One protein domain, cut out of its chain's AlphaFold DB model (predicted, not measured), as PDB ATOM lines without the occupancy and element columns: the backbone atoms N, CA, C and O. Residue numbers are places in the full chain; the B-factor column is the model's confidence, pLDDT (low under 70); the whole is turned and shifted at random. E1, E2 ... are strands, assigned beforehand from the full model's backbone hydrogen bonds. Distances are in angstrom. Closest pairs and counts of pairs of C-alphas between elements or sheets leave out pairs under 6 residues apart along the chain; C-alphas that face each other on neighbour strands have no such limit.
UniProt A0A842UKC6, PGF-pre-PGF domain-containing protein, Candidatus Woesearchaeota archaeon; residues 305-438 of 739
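Overview. This is residues 305 to 438 of the 739 residues of the protein "PGF-pre-PGF domain-containing protein" of Candidatus Woesearchaeota archaeon (UniProt A0A842UKC6). Little regular structure: the chain winds in two stacked turns, E1-E2-E3 then E4-E5-E6, and the long stretch 347 to 438 has no named element. The 134 printed residues have six strands in three parallel pairs and no named helix; the class is all strand, with 27 residues in named elements. The whole is compact, radius of gyration of the C-alphas 14.3 A, spans 46 by 33 by 23 A.

Arrangement. E1, residues 307 to 309, is parallel to E4, residues 330 to 332; N 308 and O 330 are 2.8 A apart. E2, 312 to 316, is parallel to E5, 335 to 339; N 313 and O 335 are 2.8 A apart. E3, 319 to 324, is parallel to E6, 342 to 346; N 323 and O 345 are 2.8 A apart.

Along the chain. E1 begins at C-alpha 307 (556.928, 218.824, 801.210); E6 ends at C-alpha 346 (550.007, 213.090, 813.211). From first to last C-alpha E2 measures 13.7 A and E3 12.3 A.

Size, cuts and confidence. The printed part has no cut. Residues 360 to 361, 414 to 415 and 422 to 432 have pLDDT under 70.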
ATOM      1  N   GLU A 305     553.892 223.681 805.977       95.50
ATOM      2  CA  GLU A 305     554.108 223.883 804.537       95.50
ATOM      3  C   GLU A 305     555.356 223.156 804.002       95.50
ATOM      4  O   GLU A 305     556.003 223.595 803.051       95.50
ATOM      5  N   THR A 306     555.709 222.034 804.629       94.56
ATOM      6  CA  THR A 306     556.811 221.159 804.230       94.56
ATOM      7  C   THR A 306     556.321 220.145 803.202       94.56
ATOM      8  O   THR A 306     555.214 219.615 803.303       94.56
ATOM      9  N   ASN A 307     557.160 219.862 802.210       96.19
ATOM     10  CA  ASN A 307     556.928 218.824 801.210       96.19
ATOM     11  C   ASN A 307     557.777 217.592 801.544       96.19
ATOM     12  O   ASN A 307     559.005 217.680 801.525       96.19
ATOM     13  N   VAL A 308     557.134 216.462 801.827       98.44
ATOM     14  CA  VAL A 308     557.767 215.174 802.125       98.44
ATOM     15  C   VAL A 308     557.342 214.179 801.052       98.44
ATOM     16  O   VAL A 308     556.253 213.615 801.115       98.44
ATOM     17  N   THR A 309     558.176 213.982 800.031       95.69
ATOM     18  CA  THR A 309     557.827 213.126 798.885       95.69
ATOM     19  C   THR A 309     558.976 212.251 798.421       95.69
ATOM     20  O   THR A 309     560.145 212.633 798.490       95.69
ATOM     21  N   LYS A 310     558.651 211.076 797.873       91.50
ATOM     22  CA  LYS A 310     559.622 210.123 797.306       91.50
ATOM     23  C   LYS A 310     560.637 209.573 798.306       91.50
ATOM     24  O   LYS A 310     561.641 209.008 797.891       91.50
ATOM     25  N   ASN A 311     560.421 209.748 799.604       94.19
ATOM     26  CA  ASN A 311     561.329 209.212 800.608       94.19
ATOM     27  C   ASN A 311     561.032 207.732 800.843       94.19
ATOM     28  O   ASN A 311     559.881 207.307 800.783       94.19
ATOM     29  N   ILE A 312     562.078 206.968 801.129       94.06
ATOM     30  CA  ILE A 312     562.015 205.566 801.531       94.06
ATOM     31  C   ILE A 312     562.443 205.512 802.988       94.06
ATOM     32  O   ILE A 312     563.561 205.902 803.315       94.06
ATOM     33  N   ILE A 313     561.564 205.032 803.854       96.06
ATOM     34  CA  ILE A 313     561.816 204.847 805.280       96.06
ATOM     35  C   ILE A 313     561.554 203.381 805.582       96.06
ATOM     36  O   ILE A 313     560.425 202.912 805.445       96.06
ATOM     37  N   ASN A 314     562.599 202.654 805.957       91.69
ATOM     38  CA  ASN A 314     562.518 201.222 806.214       91.69
ATOM     39  C   ASN A 314     563.272 200.871 807.496       91.69
ATOM     40  O   ASN A 314     564.456 201.175 807.609       91.69
ATOM     41  N   GLY A 315     562.622 200.220 808.454       90.31
ATOM     42  CA  GLY A 315     563.257 199.822 809.707       90.31
ATOM     43  C   GLY A 315     562.358 198.984 810.608       90.31
ATOM     44  O   GLY A 315     561.220 198.672 810.266       90.31
ATOM     45  N   SER A 316     562.878 198.616 811.778       87.19
ATOM     46  CA  SER A 316     562.148 197.852 812.795       87.19
ATOM     47  C   SER A 316     562.002 198.647 814.088       87.19
ATOM     48  O   SER A 316     562.993 199.188 814.576       87.19
ATOM     49  N   GLY A 317     560.800 198.679 814.669       87.19
ATOM     50  CA  GLY A 317     560.526 199.353 815.943       87.19
ATOM     51  C   GLY A 317     560.675 200.879 815.905       87.19
ATOM     52  O   GLY A 317     560.728 201.503 816.960       87.19
ATOM     53  N   CYS A 318     560.759 201.469 814.710       92.25
ATOM     54  CA  CYS A 318     560.861 202.909 814.505       92.25
ATOM     55  C   CYS A 318     559.494 203.594 814.441       92.25
ATOM     56  O   CYS A 318     558.449 202.951 814.311       92.25
ATOM     57  N   VAL A 319     559.514 204.922 814.474       95.81
ATOM     58  CA  VAL A 319     558.412 205.759 814.011       95.81
ATOM     59  C   VAL A 319     558.770 206.304 812.628       95.81
ATOM     60  O   VAL A 319     559.764 207.008 812.477       95.81
ATOM     61  N   GLY A 320     557.990 205.975 811.599       97.56
ATOM     62  CA  GLY A 320     558.310 206.310 810.209       97.56
ATOM     63  C   GLY A 320     558.327 207.817 809.974       97.56
ATOM     64  O   GLY A 320     559.394 208.419 809.823       97.56
ATOM     65  N   ILE A 321     557.144 208.432 809.980       98.44
ATOM     66  CA  ILE A 321     556.968 209.887 809.915       98.44
ATOM     67  C   ILE A 321     556.192 210.360 811.147       98.44
ATOM     68  O   ILE A 321     555.070 209.922 811.380       98.44
ATOM     69  N   ASN A 322     556.762 211.278 811.925       98.00
ATOM     70  CA  ASN A 322     556.099 211.894 813.074       98.00
ATOM     71  C   ASN A 322     555.891 213.394 812.840       98.00
ATOM     72  O   ASN A 322     556.848 214.141 812.637       98.00
ATOM     73  N   LEU A 323     554.632 213.817 812.901       98.12
ATOM     74  CA  LEU A 323     554.158 215.184 812.780       98.12
ATOM     75  C   LEU A 323     553.558 215.613 814.129       98.12
ATOM     76  O   LEU A 323     552.490 215.146 814.513       98.12
ATOM     77  N   THR A 324     554.245 216.499 814.855       97.25
ATOM     78  CA  THR A 324     553.797 217.002 816.169       97.25
ATOM     79  C   THR A 324     553.597 218.518 816.141       97.25
ATOM     80  O   THR A 324     554.543 219.284 815.919       97.25
ATOM     81  N   GLY A 325     552.372 218.978 816.388       96.56
ATOM     82  CA  GLY A 325     551.995 220.388 816.351       96.56
ATOM     83  C   GLY A 325     552.176 221.025 814.970       96.56
ATOM     84  O   GLY A 325     552.537 222.200 814.881       96.56
ATOM     85  N   THR A 326     551.982 220.262 813.889       96.62
ATOM     86  CA  THR A 326     552.247 220.719 812.510       96.62
ATOM     87  C   THR A 326     551.023 220.649 811.613       96.62
ATOM     88  O   THR A 326     550.156 219.806 811.808       96.62
ATOM     89  N   ASN A 327     550.934 221.540 810.629       95.88
ATOM     90  CA  ASN A 327     549.796 221.626 809.722       95.88
ATOM     91  C   ASN A 327     550.235 221.965 808.294       95.88
ATOM     92  O   ASN A 327     551.271 222.595 808.072       95.88
ATOM     93  N   VAL A 328     549.370 221.649 807.329       96.44
ATOM     94  CA  VAL A 328     549.519 222.036 805.914       96.44
ATOM     95  C   VAL A 328     550.800 221.462 805.282       96.44
ATOM     96  O   VAL A 328     551.348 222.021 804.336       96.44
ATOM     97  N   ASN A 329     551.299 220.339 805.794       95.69
ATOM     98  CA  ASN A 329     552.386 219.600 805.162       95.69
ATOM     99  C   ASN A 329     551.828 218.649 804.096       95.69
ATOM    100  O   ASN A 329     550.716 218.138 804.232       95.69
ATOM    101  N   TRP A 330     552.599 218.425 803.033       97.56
ATOM    102  CA  TRP A 330     552.240 217.547 801.918       97.56
ATOM    103  C   TRP A 330     553.107 216.296 801.968       97.56
ATOM    104  O   TRP A 330     554.314 216.380 801.742       97.56
ATOM    105  N   ILE A 331     552.496 215.153 802.263       98.38
ATOM    106  CA  ILE A 331     553.166 213.870 802.447       98.38
ATOM    107  C   ILE A 331     552.555 212.861 801.481       98.38
ATOM    108  O   ILE A 331     551.481 212.329 801.726       98.38
ATOM    109  N   TYR A 332     553.217 212.615 800.356       96.62
ATOM    110  CA  TYR A 332     552.728 211.673 799.349       96.62
ATOM    111  C   TYR A 332     553.882 211.021 798.592       96.62
ATOM    112  O   TYR A 332     555.004 211.528 798.548       96.62
ATOM    113  N   ASN A 333     553.600 209.898 797.942       93.75
ATOM    114  CA  ASN A 333     554.547 209.139 797.141       93.75
ATOM    115  C   ASN A 333     555.809 208.732 797.923       93.75
ATOM    116  O   ASN A 333     556.902 208.747 797.366       93.75
ATOM    117  N   ASN A 334     555.683 208.448 799.220       95.94
ATOM    118  CA  ASN A 334     556.751 207.885 800.049       95.94
ATOM    119  C   ASN A 334     556.547 206.374 800.224       95.94
ATOM    120  O   ASN A 334     555.427 205.890 800.096       95.94
ATOM    121  N   TYR A 335     557.613 205.648 800.551       93.38
ATOM    122  CA  TYR A 335     557.565 204.270 801.039       93.38
ATOM    123  C   TYR A 335     557.875 204.270 802.532       93.38
ATOM    124  O   TYR A 335     558.940 204.745 802.931       93.38
ATOM    125  N   ILE A 336     556.957 203.768 803.355       96.06
ATOM    126  CA  ILE A 336     557.072 203.811 804.814       96.06
ATOM    127  C   ILE A 336     556.810 202.417 805.377       96.06
ATOM    128  O   ILE A 336     555.689 201.918 805.329       96.06
ATOM    129  N   ASN A 337     557.849 201.794 805.929       92.81
ATOM    130  CA  ASN A 337     557.768 200.492 806.578       92.81
ATOM    131  C   ASN A 337     558.614 200.472 807.861       92.81
ATOM    132  O   ASN A 337     559.810 200.187 807.836       92.81
ATOM    133  N   CYS A 338     557.983 200.784 808.989       93.69
ATOM    134  CA  CYS A 338     558.518 200.610 810.335       93.69
ATOM    135  C   CYS A 338     557.888 199.372 810.989       93.69
ATOM    136  O   CYS A 338     556.985 199.471 811.820       93.69
ATOM    137  N   SER A 339     558.375 198.189 810.609       91.12
ATOM    138  CA  SER A 339     557.886 196.893 811.095       91.12
ATOM    139  C   SER A 339     557.934 196.797 812.626       91.12
ATOM    140  O   SER A 339     558.959 197.075 813.251       91.12
ATOM    141  N   GLY A 340     556.810 196.432 813.250       89.94
ATOM    142  CA  GLY A 340     556.668 196.382 814.713       89.94
ATOM    143  C   GLY A 340     556.737 197.746 815.419       89.94
ATOM    144  O   GLY A 340     556.832 197.779 816.645       89.94
ATOM    145  N   GLY A 341     556.719 198.849 814.666       94.12
ATOM    146  CA  GLY A 341     556.701 200.227 815.152       94.12
ATOM    147  C   GLY A 341     555.434 200.975 814.725       94.12
ATOM    148  O   GLY A 341     554.363 200.383 814.609       94.12
ATOM    149  N   ILE A 342     555.552 202.289 814.515       96.62
ATOM    150  CA  ILE A 342     554.451 203.161 814.074       96.62
ATOM    151  C   ILE A 342     554.834 203.769 812.727       96.62
ATOM    152  O   ILE A 342     555.815 204.496 812.632       96.62
ATOM    153  N   ASN A 343     554.061 203.529 811.672       97.44
ATOM    154  CA  ASN A 343     554.388 204.077 810.355       97.44
ATOM    155  C   ASN A 343     554.198 205.598 810.282       97.44
ATOM    156  O   ASN A 343     555.055 206.301 809.743       97.44
ATOM    157  N   ALA A 344     553.116 206.117 810.863       98.06
ATOM    158  CA  ALA A 344     552.886 207.552 810.943       98.06
ATOM    159  C   ALA A 344     552.226 207.974 812.258       98.06
ATOM    160  O   ALA A 344     551.333 207.301 812.767       98.06
ATOM    161  N   PHE A 345     552.643 209.128 812.771       98.31
ATOM    162  CA  PHE A 345     551.969 209.851 813.846       98.31
ATOM    163  C   PHE A 345     551.677 211.277 813.381       98.31
ATOM    164  O   PHE A 345     552.567 211.934 812.843       98.31
ATOM    165  N   ASP A 346     550.448 211.746 813.583       98.50
ATOM    166  CA  ASP A 346     550.007 213.090 813.211       98.50
ATOM    167  C   ASP A 346     548.891 213.581 814.143       98.50
ATOM    168  O   ASP A 346     547.779 213.038 814.166       98.50
ATOM    169  N   ASP A 347     549.186 214.626 814.914       97.69
ATOM    170  CA  ASP A 347     548.233 215.303 815.801       97.69
ATOM    171  C   ASP A 347     547.582 216.548 815.168       97.69
ATOM    172  O   ASP A 347     546.691 217.163 815.763       97.69
ATOM    173  N   GLY A 348     548.004 216.922 813.957       96.44
ATOM    174  CA  GLY A 348     547.591 218.130 813.259       96.44
ATOM    175  C   GLY A 348     546.718 217.856 812.039       96.44
ATOM    176  O   GLY A 348     546.066 216.820 811.929       96.44
ATOM    177  N   THR A 349     546.628 218.840 811.140       96.25
ATOM    178  CA  THR A 349     545.896 218.732 809.865       96.25
ATOM    179  C   THR A 349     546.874 218.833 808.698       96.25
ATOM    180  O   THR A 349     547.280 219.933 808.309       96.25
ATOM    181  N   ASN A 350     547.243 217.685 808.130       97.38
ATOM    182  CA  ASN A 350     548.190 217.555 807.023       97.38
ATOM    183  C   ASN A 350     547.581 216.756 805.859       97.38
ATOM    184  O   ASN A 350     546.539 216.116 806.002       97.38
ATOM    185  N   TYR A 351     548.220 216.812 804.690       97.62
ATOM    186  CA  TYR A 351     547.756 216.140 803.477       97.62
ATOM    187  C   TYR A 351     548.600 214.892 803.216       97.62
ATOM    188  O   TYR A 351     549.746 215.004 802.786       97.62
ATOM    189  N   TRP A 352     548.021 213.713 803.456       98.25
ATOM    190  CA  TRP A 352     548.670 212.404 803.270       98.25
ATOM    191  C   TRP A 352     548.498 211.811 801.862       98.25
ATOM    192  O   TRP A 352     548.977 210.719 801.576       98.25
ATOM    193  N   ASN A 353     547.830 212.532 800.966       97.00
ATOM    194  CA  ASN A 353     547.707 212.189 799.558       97.00
ATOM    195  C   ASN A 353     547.448 213.448 798.725       97.00
ATOM    196  O   ASN A 353     547.026 214.485 799.242       97.00
ATOM    197  N   ILE A 354     547.687 213.349 797.420       93.94
ATOM    198  CA  ILE A 354     547.258 214.348 796.434       93.94
ATOM    199  C   ILE A 354     545.963 213.906 795.746       93.94
ATOM    200  O   ILE A 354     545.413 212.846 796.039       93.94
ATOM    201  N   THR A 355     545.470 214.718 794.813       92.75
ATOM    202  CA  THR A 355     544.428 214.286 793.878       92.75
ATOM    203  C   THR A 355     544.950 213.140 793.013       92.75
ATOM    204  O   THR A 355     546.039 213.247 792.446       92.75
ATOM    205  N   TYR A 356     544.143 212.088 792.888       92.50
ATOM    206  CA  TYR A 356     544.378 210.946 792.008       92.50
ATOM    207  C   TYR A 356     544.787 211.375 790.590       92.50
ATOM    208  O   TYR A 356     544.146 212.245 789.988       92.50
ATOM    209  N   ASN A 357     545.863 210.786 790.060       87.06
ATOM    210  CA  ASN A 357     546.404 211.141 788.751       87.06
ATOM    211  C   ASN A 357     547.215 210.002 788.105       87.06
ATOM    212  O   ASN A 357     548.254 209.623 788.636       87.06
ATOM    213  N   CYS A 358     546.812 209.564 786.909       84.75
ATOM    214  CA  CYS A 358     547.497 208.519 786.124       84.75
ATOM    215  C   CYS A 358     548.066 209.007 784.780       84.75
ATOM    216  O   CYS A 358     548.382 208.220 783.887       84.75
ATOM    217  N   ALA A 359     548.160 210.323 784.571       81.31
ATOM    218  CA  ALA A 359     548.527 210.900 783.280       81.31
ATOM    219  C   ALA A 359     550.049 210.874 783.031       81.31
ATOM    220  O   ALA A 359     550.714 211.906 783.095       81.31
ATOM    221  N   GLY A 360     550.595 209.696 782.711       60.94
ATOM    222  CA  GLY A 360     551.989 209.531 782.274       60.94
ATOM    223  C   GLY A 360     553.022 209.708 783.389       60.94
ATOM    224  O   GLY A 360     554.130 210.183 783.133       60.94
ATOM    225  N   ILE A 361     552.657 209.362 784.624       66.19
ATOM    226  CA  ILE A 361     553.503 209.535 785.804       66.19
ATOM    227  C   ILE A 361     553.826 208.166 786.391       66.19
ATOM    228  O   ILE A 361     552.948 207.327 786.524       66.19
ATOM    229  N   SER A 362     555.090 207.964 786.764       74.06
ATOM    230  CA  SER A 362     555.495 206.837 787.599       74.06
ATOM    231  C   SER A 362     555.554 207.288 789.051       74.06
ATOM    232  O   SER A 362     556.235 208.271 789.378       74.06
ATOM    233  N   ASN A 363     554.869 206.560 789.926       76.75
ATOM    234  CA  ASN A 363     555.057 206.693 791.365       76.75
ATOM    235  C   ASN A 363     556.366 205.992 791.810       76.75
ATOM    236  O   ASN A 363     557.120 205.466 790.986       76.75
ATOM    237  N   LEU A 364     556.675 206.043 793.108       79.81
ATOM    238  CA  LEU A 364     557.912 205.512 793.689       79.81
ATOM    239  C   LEU A 364     558.014 203.980 793.619       79.81
ATOM    240  O   LEU A 364     559.122 203.462 793.513       79.81
ATOM    241  N   ILE A 365     556.887 203.268 793.620       75.00
ATOM    242  CA  ILE A 365     556.833 201.808 793.435       75.00
ATOM    243  C   ILE A 365     556.668 201.415 791.958       75.00
ATOM    244  O   ILE A 365     556.378 200.268 791.638       75.00
ATOM    245  N   ASN A 366     556.885 202.369 791.047       73.81
ATOM    246  CA  ASN A 366     556.768 202.201 789.602       73.81
ATOM    247  C   ASN A 366     555.337 201.907 789.090       73.81
ATOM    248  O   ASN A 366     555.155 201.393 787.989       73.81
ATOM    249  N   GLY A 367     554.309 202.278 789.855       73.19
ATOM    250  CA  GLY A 367     552.916 202.264 789.403       73.19
ATOM    251  C   GLY A 367     552.584 203.444 788.479       73.19
ATOM    252  O   GLY A 367     553.208 204.508 788.555       73.19
ATOM    253  N   SER A 368     551.584 203.255 787.613       79.62
ATOM    254  CA  SER A 368     551.120 204.223 786.601       79.62
ATOM    255  C   SER A 368     550.254 205.361 787.145       79.62
ATOM    256  O   SER A 368     549.991 206.332 786.431       79.62
ATOM    257  N   CYS A 369     549.807 205.243 788.393       85.38
ATOM    258  CA  CYS A 369     548.961 206.209 789.076       85.38
ATOM    259  C   CYS A 369     549.666 206.780 790.311       85.38
ATOM    260  O   CYS A 369     550.441 206.107 790.991       85.38
ATOM    261  N   MET A 370     549.414 208.051 790.613       85.88
ATOM    262  CA  MET A 370     549.838 208.714 791.843       85.88
ATOM    263  C   MET A 370     548.631 209.108 792.688       85.88
ATOM    264  O   MET A 370     547.623 209.594 792.173       85.88
ATOM    265  N   GLY A 371     548.808 209.011 794.002       89.06
ATOM    266  CA  GLY A 371     547.853 209.481 794.994       89.06
ATOM    267  C   GLY A 371     548.541 209.724 796.332       89.06
ATOM    268  O   GLY A 371     549.006 210.832 796.603       89.06
ATOM    269  N   GLY A 372     548.598 208.691 797.160       95.44
ATOM    270  CA  GLY A 372     549.134 208.697 798.516       95.44
ATOM    271  C   GLY A 372     550.521 208.085 798.627       95.44
ATOM    272  O   GLY A 372     551.384 208.301 797.773       95.44
ATOM    273  N   ASN A 373     550.749 207.360 799.711       97.00
ATOM    274  CA  ASN A 373     552.005 206.730 800.100       97.00
ATOM    275  C   ASN A 373     551.863 205.207 800.107       97.00
ATOM    276  O   ASN A 373     550.767 204.672 800.234       97.00
ATOM    277  N   TYR A 374     552.990 204.512 800.004       94.19
ATOM    278  CA  TYR A 374     553.067 203.088 800.286       94.19
ATOM    279  C   TYR A 374     553.318 202.866 801.780       94.19
ATOM    280  O   TYR A 374     554.224 203.475 802.362       94.19
ATOM    281  N   TRP A 375     552.561 201.949 802.371       94.75
ATOM    282  CA  TRP A 375     552.589 201.641 803.797       94.75
ATOM    283  C   TRP A 375     552.843 200.154 804.005       94.75
ATOM    284  O   TRP A 375     552.096 199.319 803.504       94.75
ATOM    285  N   GLY A 376     553.877 199.813 804.773       90.62
ATOM    286  CA  GLY A 376     554.281 198.421 804.987       90.62
ATOM    287  C   GLY A 376     553.262 197.552 805.733       90.62
ATOM    288  O   GLY A 376     553.406 196.335 805.737       90.62
ATOM    289  N   ASP A 377     552.257 198.154 806.373       91.38
ATOM    290  CA  ASP A 377     551.184 197.483 807.120       91.38
ATOM    291  C   ASP A 377     549.779 197.773 806.559       91.38
ATOM    292  O   ASP A 377     548.774 197.390 807.169       91.38
ATOM    293  N   TYR A 378     549.681 198.448 805.408       93.25
ATOM    294  CA  TYR A 378     548.393 198.629 804.755       93.25
ATOM    295  C   TYR A 378     547.909 197.295 804.185       93.25
ATOM    296  O   TYR A 378     548.627 196.598 803.477       93.25
ATOM    297  N   SER A 379     546.675 196.944 804.535       90.31
ATOM    298  CA  SER A 379     546.028 195.665 804.210       90.31
ATOM    299  C   SER A 379     544.744 195.851 803.398       90.31
ATOM    300  O   SER A 379     543.907 194.952 803.341       90.31
ATOM    301  N   GLY A 380     544.535 197.047 802.839       89.88
ATOM    302  CA  GLY A 380     543.460 197.271 801.880       89.88
ATOM    303  C   GLY A 380     543.823 196.717 800.503       89.88
ATOM    304  O   GLY A 380     544.989 196.477 800.206       89.88
ATOM    305  N   ASN A 381     542.801 196.537 799.675       86.00
ATOM    306  CA  ASN A 381     542.911 195.923 798.356       86.00
ATOM    307  C   ASN A 381     542.767 196.980 797.263       86.00
ATOM    308  O   ASN A 381     541.971 197.917 797.413       86.00
ATOM    309  N   ASP A 382     543.479 196.769 796.164       87.81
ATOM    310  CA  ASP A 382     543.143 197.310 794.849       87.81
ATOM    311  C   ASP A 382     541.977 196.494 794.268       87.81
ATOM    312  O   ASP A 382     541.975 195.269 794.366       87.81
ATOM    313  N   THR A 383     540.936 197.135 793.756       87.19
ATOM    314  CA  THR A 383     539.759 196.470 793.162       87.19
ATOM    315  C   THR A 383     539.506 196.900 791.724       87.19
ATOM    316  O   THR A 383     538.604 196.353 791.081       87.19
ATOM    317  N   ASP A 384     540.268 197.874 791.230       84.19
ATOM    318  CA  ASP A 384     540.263 198.332 789.845       84.19
ATOM    319  C   ASP A 384     541.637 198.241 789.155       84.19
ATOM    320  O   ASP A 384     541.756 198.650 787.998       84.19
ATOM    321  N   ASP A 385     542.615 197.613 789.820       79.94
ATOM    322  CA  ASP A 385     543.952 197.245 789.336       79.94
ATOM    323  C   ASP A 385     544.753 198.446 788.801       79.94
ATOM    324  O   ASP A 385     545.480 198.358 787.805       79.94
ATOM    325  N   ASP A 386     544.604 199.608 789.442       81.75
ATOM    326  CA  ASP A 386     545.266 200.851 789.035       81.75
ATOM    327  C   ASP A 386     546.523 201.196 789.867       81.75
ATOM    328  O   ASP A 386     547.241 202.167 789.577       81.75
ATOM    329  N   GLY A 387     546.840 200.360 790.857       83.31
ATOM    330  CA  GLY A 387     547.956 200.480 791.789       83.31
ATOM    331  C   GLY A 387     547.636 201.328 793.022       83.31
ATOM    332  O   GLY A 387     548.567 201.732 793.735       83.31
ATOM    333  N   ILE A 388     546.358 201.639 793.267       89.81
ATOM    334  CA  ILE A 388     545.865 202.421 794.402       89.81
ATOM    335  C   ILE A 388     544.844 201.606 795.205       89.81
ATOM    336  O   ILE A 388     543.847 201.113 794.696       89.81
ATOM    337  N   GLY A 389     545.036 201.519 796.519       91.56
ATOM    338  CA  GLY A 389     544.106 200.809 797.390       91.56
ATOM    339  C   GLY A 389     542.736 201.494 797.473       91.56
ATOM    340  O   GLY A 389     542.647 202.695 797.744       91.56
ATOM    341  N   ASN A 390     541.650 200.734 797.297       93.31
ATOM    342  CA  ASN A 390     540.276 201.248 797.360       93.31
ATOM    343  C   ASN A 390     539.544 200.913 798.677       93.31
ATOM    344  O   ASN A 390     538.450 201.428 798.932       93.31
ATOM    345  N   THR A 391     540.102 200.040 799.524       95.62
ATOM    346  CA  THR A 391     539.474 199.603 800.788       95.62
ATOM    347  C   THR A 391     540.296 199.995 802.018       95.62
ATOM    348  O   THR A 391     541.410 200.494 801.906       95.62
ATOM    349  N   SER A 392     539.740 199.840 803.225       95.06
ATOM    350  CA  SER A 392     540.418 200.235 804.477       95.06
ATOM    351  C   SER A 392     540.871 201.709 804.490       95.06
ATOM    352  O   SER A 392     541.947 202.037 804.987       95.06
ATOM    353  N   LEU A 393     540.038 202.589 803.917       96.38
ATOM    354  CA  LEU A 393     540.311 204.015 803.740       96.38
ATOM    355  C   LEU A 393     539.602 204.898 804.790       96.38
ATOM    356  O   LEU A 393     538.471 204.598 805.184       96.38
ATOM    357  N   PRO A 394     540.203 206.040 805.169       97.31
ATOM    358  CA  PRO A 394     541.605 206.364 804.915       97.31
ATOM    359  C   PRO A 394     542.522 205.433 805.717       97.31
ATOM    360  O   PRO A 394     542.195 205.052 806.844       97.31
ATOM    361  N   TYR A 395     543.700 205.125 805.180       98.00
ATOM    362  CA  TYR A 395     544.755 204.569 806.012       98.00
ATOM    363  C   TYR A 395     545.205 205.645 807.012       98.00
ATOM    364  O   TYR A 395     545.606 206.746 806.629       98.00
ATOM    365  N   ASN A 396     545.121 205.343 808.308       96.94
ATOM    366  CA  ASN A 396     545.385 206.301 809.387       96.94
ATOM    367  C   ASN A 396     546.397 205.790 810.430       96.94
ATOM    368  O   ASN A 396     546.403 206.253 811.574       96.94
ATOM    369  N   SER A 397     547.241 204.821 810.046       96.81
ATOM    370  CA  SER A 397     548.280 204.228 810.901       96.81
ATOM    371  C   SER A 397     547.746 203.757 812.265       96.81
ATOM    372  O   SER A 397     548.318 204.063 813.312       96.81
ATOM    373  N   THR A 398     546.621 203.033 812.271       95.25
ATOM    374  CA  THR A 398     545.928 202.561 813.489       95.25
ATOM    375  C   THR A 398     545.528 203.714 814.420       95.25
ATOM    376  O   THR A 398     545.829 203.722 815.610       95.25
ATOM    377  N   SER A 399     544.824 204.711 813.876       96.06
ATOM    378  CA  SER A 399     544.367 205.917 814.597       96.06
ATOM    379  C   SER A 399     545.476 206.838 815.133       96.06
ATOM    380  O   SER A 399     545.184 207.725 815.931       96.06
ATOM    381  N   ASN A 400     546.730 206.671 814.698       97.94
ATOM    382  CA  ASN A 400     547.816 207.600 815.037       97.94
ATOM    383  C   ASN A 400     547.835 208.849 814.140       97.94
ATOM    384  O   ASN A 400     548.502 209.825 814.477       97.94
ATOM    385  N   ILE A 401     547.094 208.842 813.027       98.00
ATOM    386  CA  ILE A 401     546.759 210.051 812.270       98.00
ATOM    387  C   ILE A 401     545.385 210.534 812.740       98.00
ATOM    388  O   ILE A 401     544.363 209.906 812.462       98.00
ATOM    389  N   THR A 402     545.370 211.643 813.479       95.44
ATOM    390  CA  THR A 402     544.178 212.130 814.190       95.44
ATOM    391  C   THR A 402     543.126 212.700 813.239       95.44
ATOM    392  O   THR A 402     541.934 212.438 813.398       95.44
ATOM    393  N   ASN A 403     543.554 213.486 812.244       94.00
ATOM    394  CA  ASN A 403     542.659 214.196 811.331       94.00
ATOM    395  C   ASN A 403     542.873 213.723 809.888       94.00
ATOM    396  O   ASN A 403     543.740 214.227 809.178       94.00
ATOM    397  N   GLY A 404     542.043 212.782 809.434       92.38
ATOM    398  CA  GLY A 404     542.090 212.262 808.066       92.38
ATOM    399  C   GLY A 404     542.973 211.023 807.944       92.38
ATOM    400  O   GLY A 404     542.741 210.034 808.632       92.38
ATOM    401  N   GLY A 405     543.927 211.063 807.020       96.12
ATOM    402  CA  GLY A 405     544.768 209.933 806.639       96.12
ATOM    403  C   GLY A 405     544.961 209.882 805.130       96.12
ATOM    404  O   GLY A 405     544.591 210.815 804.414       96.12
ATOM    405  N   ASP A 406     545.554 208.796 804.666       98.25
ATOM    406  CA  ASP A 406     545.815 208.555 803.258       98.25
ATOM    407  C   ASP A 406     544.603 207.885 802.595       98.25
ATOM    408  O   ASP A 406     544.242 206.753 802.923       98.25
ATOM    409  N   TYR A 407     543.949 208.603 801.682       97.94
ATOM    410  CA  TYR A 407     542.797 208.100 800.925       97.94
ATOM    411  C   TYR A 407     543.171 207.425 799.608       97.94
ATOM    412  O   TYR A 407     542.286 206.898 798.944       97.94
ATOM    413  N   LEU A 408     544.443 207.480 799.210       96.94
ATOM    414  CA  LEU A 408     544.927 206.853 797.988       96.94
ATOM    415  C   LEU A 408     546.229 206.068 798.253       96.94
ATOM    416  O   LEU A 408     547.228 206.346 797.579       96.94
ATOM    417  N   PRO A 409     546.259 205.128 799.222       96.44
ATOM    418  CA  PRO A 409     547.446 204.330 799.502       96.44
ATOM    419  C   PRO A 409     547.968 203.657 798.236       96.44
ATOM    420  O   PRO A 409     547.194 203.102 797.462       96.44
ATOM    421  N   LEU A 410     549.279 203.696 798.032       91.69
ATOM    422  CA  LEU A 410     549.915 202.945 796.957       91.69
ATOM    423  C   LEU A 410     549.962 201.469 797.354       91.69
ATOM    424  O   LEU A 410     550.385 201.146 798.466       91.69
ATOM    425  N   VAL A 411     549.590 200.594 796.429       86.88
ATOM    426  CA  VAL A 411     549.648 199.139 796.585       86.88
ATOM    427  C   VAL A 411     550.487 198.543 795.468       86.88
ATOM    428  O   VAL A 411     550.547 199.072 794.359       86.88
ATOM    429  N   CYS A 412     551.193 197.464 795.783       77.31
ATOM    430  CA  CYS A 412     551.812 196.653 794.747       77.31
ATOM    431  C   CYS A 412     550.693 195.912 794.010       77.31
ATOM    432  O   CYS A 412     549.811 195.359 794.661       77.31
ATOM    433  N   LEU A 413     550.718 195.952 792.679       70.62
ATOM    434  CA  LEU A 413     549.783 195.189 791.854       70.62
ATOM    435  C   LEU A 413     550.093 193.698 792.011       70.62
ATOM    436  O   LEU A 413     551.265 193.340 791.918       70.62
ATOM    437  N   ASP A 414     549.062 192.911 792.287       67.25
ATOM    438  CA  ASP A 414     549.041 191.443 792.355       67.25
ATOM    439  C   ASP A 414     547.612 191.035 791.952       67.25
ATOM    440  O   ASP A 414     546.721 190.892 792.796       67.25
ATOM    441  N   ALA A 415     547.340 191.043 790.647       68.62
ATOM    442  CA  ALA A 415     545.984 190.940 790.107       68.62
ATOM    443  C   ALA A 415     545.421 189.507 790.165       68.62
ATOM    444  O   ALA A 415     544.200 189.324 790.067       68.62
ATOM    445  N   ASP A 416     546.257 188.490 790.389       70.25
ATOM    446  CA  ASP A 416     545.820 187.104 790.587       70.25
ATOM    447  C   ASP A 416     545.942 186.582 792.035       70.25
ATOM    448  O   ASP A 416     545.340 185.546 792.358       70.25
ATOM    449  N   GLY A 417     546.588 187.342 792.925       71.69
ATOM    450  CA  GLY A 417     546.611 187.139 794.370       71.69
ATOM    451  C   GLY A 417     547.600 186.078 794.853       71.69
ATOM    452  O   GLY A 417     547.362 185.477 795.911       71.69
ATOM    453  N   ASP A 418     548.653 185.787 794.093       74.88
ATOM    454  CA  ASP A 418     549.656 184.775 794.428       74.88
ATOM    455  C   ASP A 418     550.857 185.304 795.235       74.88
ATOM    456  O   ASP A 418     551.674 184.518 795.734       74.88
ATOM    457  N   GLY A 419     550.909 186.619 795.461       72.00
ATOM    458  CA  GLY A 419     551.943 187.303 796.226       72.00
ATOM    459  C   GLY A 419     553.112 187.834 795.395       72.00
ATOM    460  O   GLY A 419     554.100 188.287 795.992       72.00
ATOM    461  N   TYR A 420     553.032 187.796 794.064       74.81
ATOM    462  CA  TYR A 420     554.015 188.362 793.142       74.81
ATOM    463  C   TYR A 420     553.436 189.564 792.375       74.81
ATOM    464  O   TYR A 420     552.241 189.813 792.386       74.81
ATOM    465  N   SER A 421     554.303 190.412 791.807       74.19
ATOM    466  CA  SER A 421     553.880 191.674 791.174       74.19
ATOM    467  C   SER A 421     554.485 191.841 789.781       74.19
ATOM    468  O   SER A 421     555.695 191.631 789.630       74.19
ATOM    469  N   PRO A 422     553.746 192.330 788.759       65.31
ATOM    470  CA  PRO A 422     554.207 192.406 787.366       65.31
ATOM    471  C   PRO A 422     555.305 193.444 787.155       65.31
ATOM    472  O   PRO A 422     555.788 193.624 786.030       65.31
ATOM    473  N   SER A 423     555.661 194.192 788.207       56.16
ATOM    474  CA  SER A 423     556.588 195.308 788.128       56.16
ATOM    475  C   SER A 423     557.883 194.853 787.438       56.16
ATOM    476  O   SER A 423     558.633 194.032 787.972       56.16
ATOM    477  N   PRO A 424     558.190 195.375 786.232       43.69
ATOM    478  CA  PRO A 424     559.333 194.920 785.439       43.69
ATOM    479  C   PRO A 424     560.671 195.325 786.064       43.69
ATOM    480  O   PRO A 424     561.739 194.935 785.587       43.69
ATOM    481  N   TYR A 425     560.613 196.121 787.127       40.38
ATOM    482  CA  TYR A 425     561.739 196.494 787.943       40.38
ATOM    483  C   TYR A 425     561.635 195.678 789.221       40.38
ATOM    484  O   TYR A 425     560.679 195.841 789.976       40.38
ATOM    485  N   PHE A 426     562.644 194.841 789.474       44.19
ATOM    486  CA  PHE A 426     562.967 194.363 790.817       44.19
ATOM    487  C   PHE A 426     563.155 195.592 791.713       44.19
ATOM    488  O   PHE A 426     564.259 196.113 791.882       44.19
ATOM    489  N   THR A 427     562.060 196.124 792.232       49.62
ATOM    490  CA  THR A 427     562.106 197.038 793.353       49.62
ATOM    491  C   THR A 427     562.054 196.144 794.573       49.62
ATOM    492  O   THR A 427     561.242 195.226 794.644       49.62
ATOM    493  N   SER A 428     562.911 196.387 795.558       56.97
ATOM    494  CA  SER A 428     562.905 195.649 796.827       56.97
ATOM    495  C   SER A 428     561.591 195.786 797.622       56.97
ATOM    496  O   SER A 428     561.543 195.376 798.775       56.97
ATOM    497  N   TYR A 429     560.569 196.432 797.052       62.44
ATOM    498  CA  TYR A 429     559.356 196.897 797.714       62.44
ATOM    499  C   TYR A 429     558.122 196.071 797.338       62.44
ATOM    500  O   TYR A 429     557.308 195.822 798.217       62.44
ATOM    501  N   CYS A 430     558.016 195.617 796.080       66.88
ATOM    502  CA  CYS A 430     556.869 194.851 795.564       66.88
ATOM    503  C   CYS A 430     557.187 193.381 795.256       66.88
ATOM    504  O   CYS A 430     556.472 192.738 794.499       66.88
ATOM    505  N   GLY A 431     558.261 192.844 795.838       63.06
ATOM    506  CA  GLY A 431     558.627 191.441 795.660       63.06
ATOM    507  C   GLY A 431     559.322 191.134 794.332       63.06
ATOM    508  O   GLY A 431     559.862 192.015 793.656       63.06
ATOM    509  N   VAL A 432     559.401 189.840 794.028       64.25
ATOM    510  CA  VAL A 432     560.014 189.314 792.803       64.25
ATOM    511  C   VAL A 432     559.042 189.531 791.646       64.25
ATOM    512  O   VAL A 432     557.832 189.455 791.833       64.25
ATOM    513  N   ARG A 433     559.581 189.832 790.462       73.31
ATOM    514  CA  ARG A 433     558.774 190.103 789.275       73.31
ATOM    515  C   ARG A 433     557.920 188.893 788.905       73.31
ATOM    516  O   ARG A 433     558.469 187.845 788.587       73.31
ATOM    517  N   ASP A 434     556.625 189.123 788.814       78.19
ATOM    518  CA  ASP A 434     555.673 188.247 788.163       78.19
ATOM    519  C   ASP A 434     555.751 188.416 786.634       78.19
ATOM    520  O   ASP A 434     555.740 189.534 786.094       78.19
ATOM    521  N   CYS A 435     555.914 187.308 785.915       83.50
ATOM    522  CA  CYS A 435     555.910 187.307 784.461       83.50
ATOM    523  C   CYS A 435     554.491 187.262 783.868       83.50
ATOM    524  O   CYS A 435     554.342 187.620 782.692       83.50
ATOM    525  N   ASN A 436     553.467 186.915 784.657       81.50
ATOM    526  CA  ASN A 436     552.062 186.911 784.268       81.50
ATOM    527  C   ASN A 436     551.084 187.101 785.452       81.50
ATOM    528  O   ASN A 436     550.369 186.178 785.815       81.50
ATOM    529  N   ASP A 437     550.913 188.357 785.856       74.81
ATOM    530  CA  ASP A 437     550.002 188.857 786.912       74.81
ATOM    531  C   ASP A 437     548.494 188.601 786.703       74.81
ATOM    532  O   ASP A 437     547.646 189.089 787.436       74.81
ATOM    533  N   GLY A 438     548.112 187.874 785.654       82.94
ATOM    534  CA  GLY A 438     546.738 187.410 785.454       82.94
ATOM    535  C   GLY A 438     546.559 185.915 785.713       82.94
ATOM    536  O   GLY A 438     545.507 185.367 785.363       82.94
TER     537      GLY A 438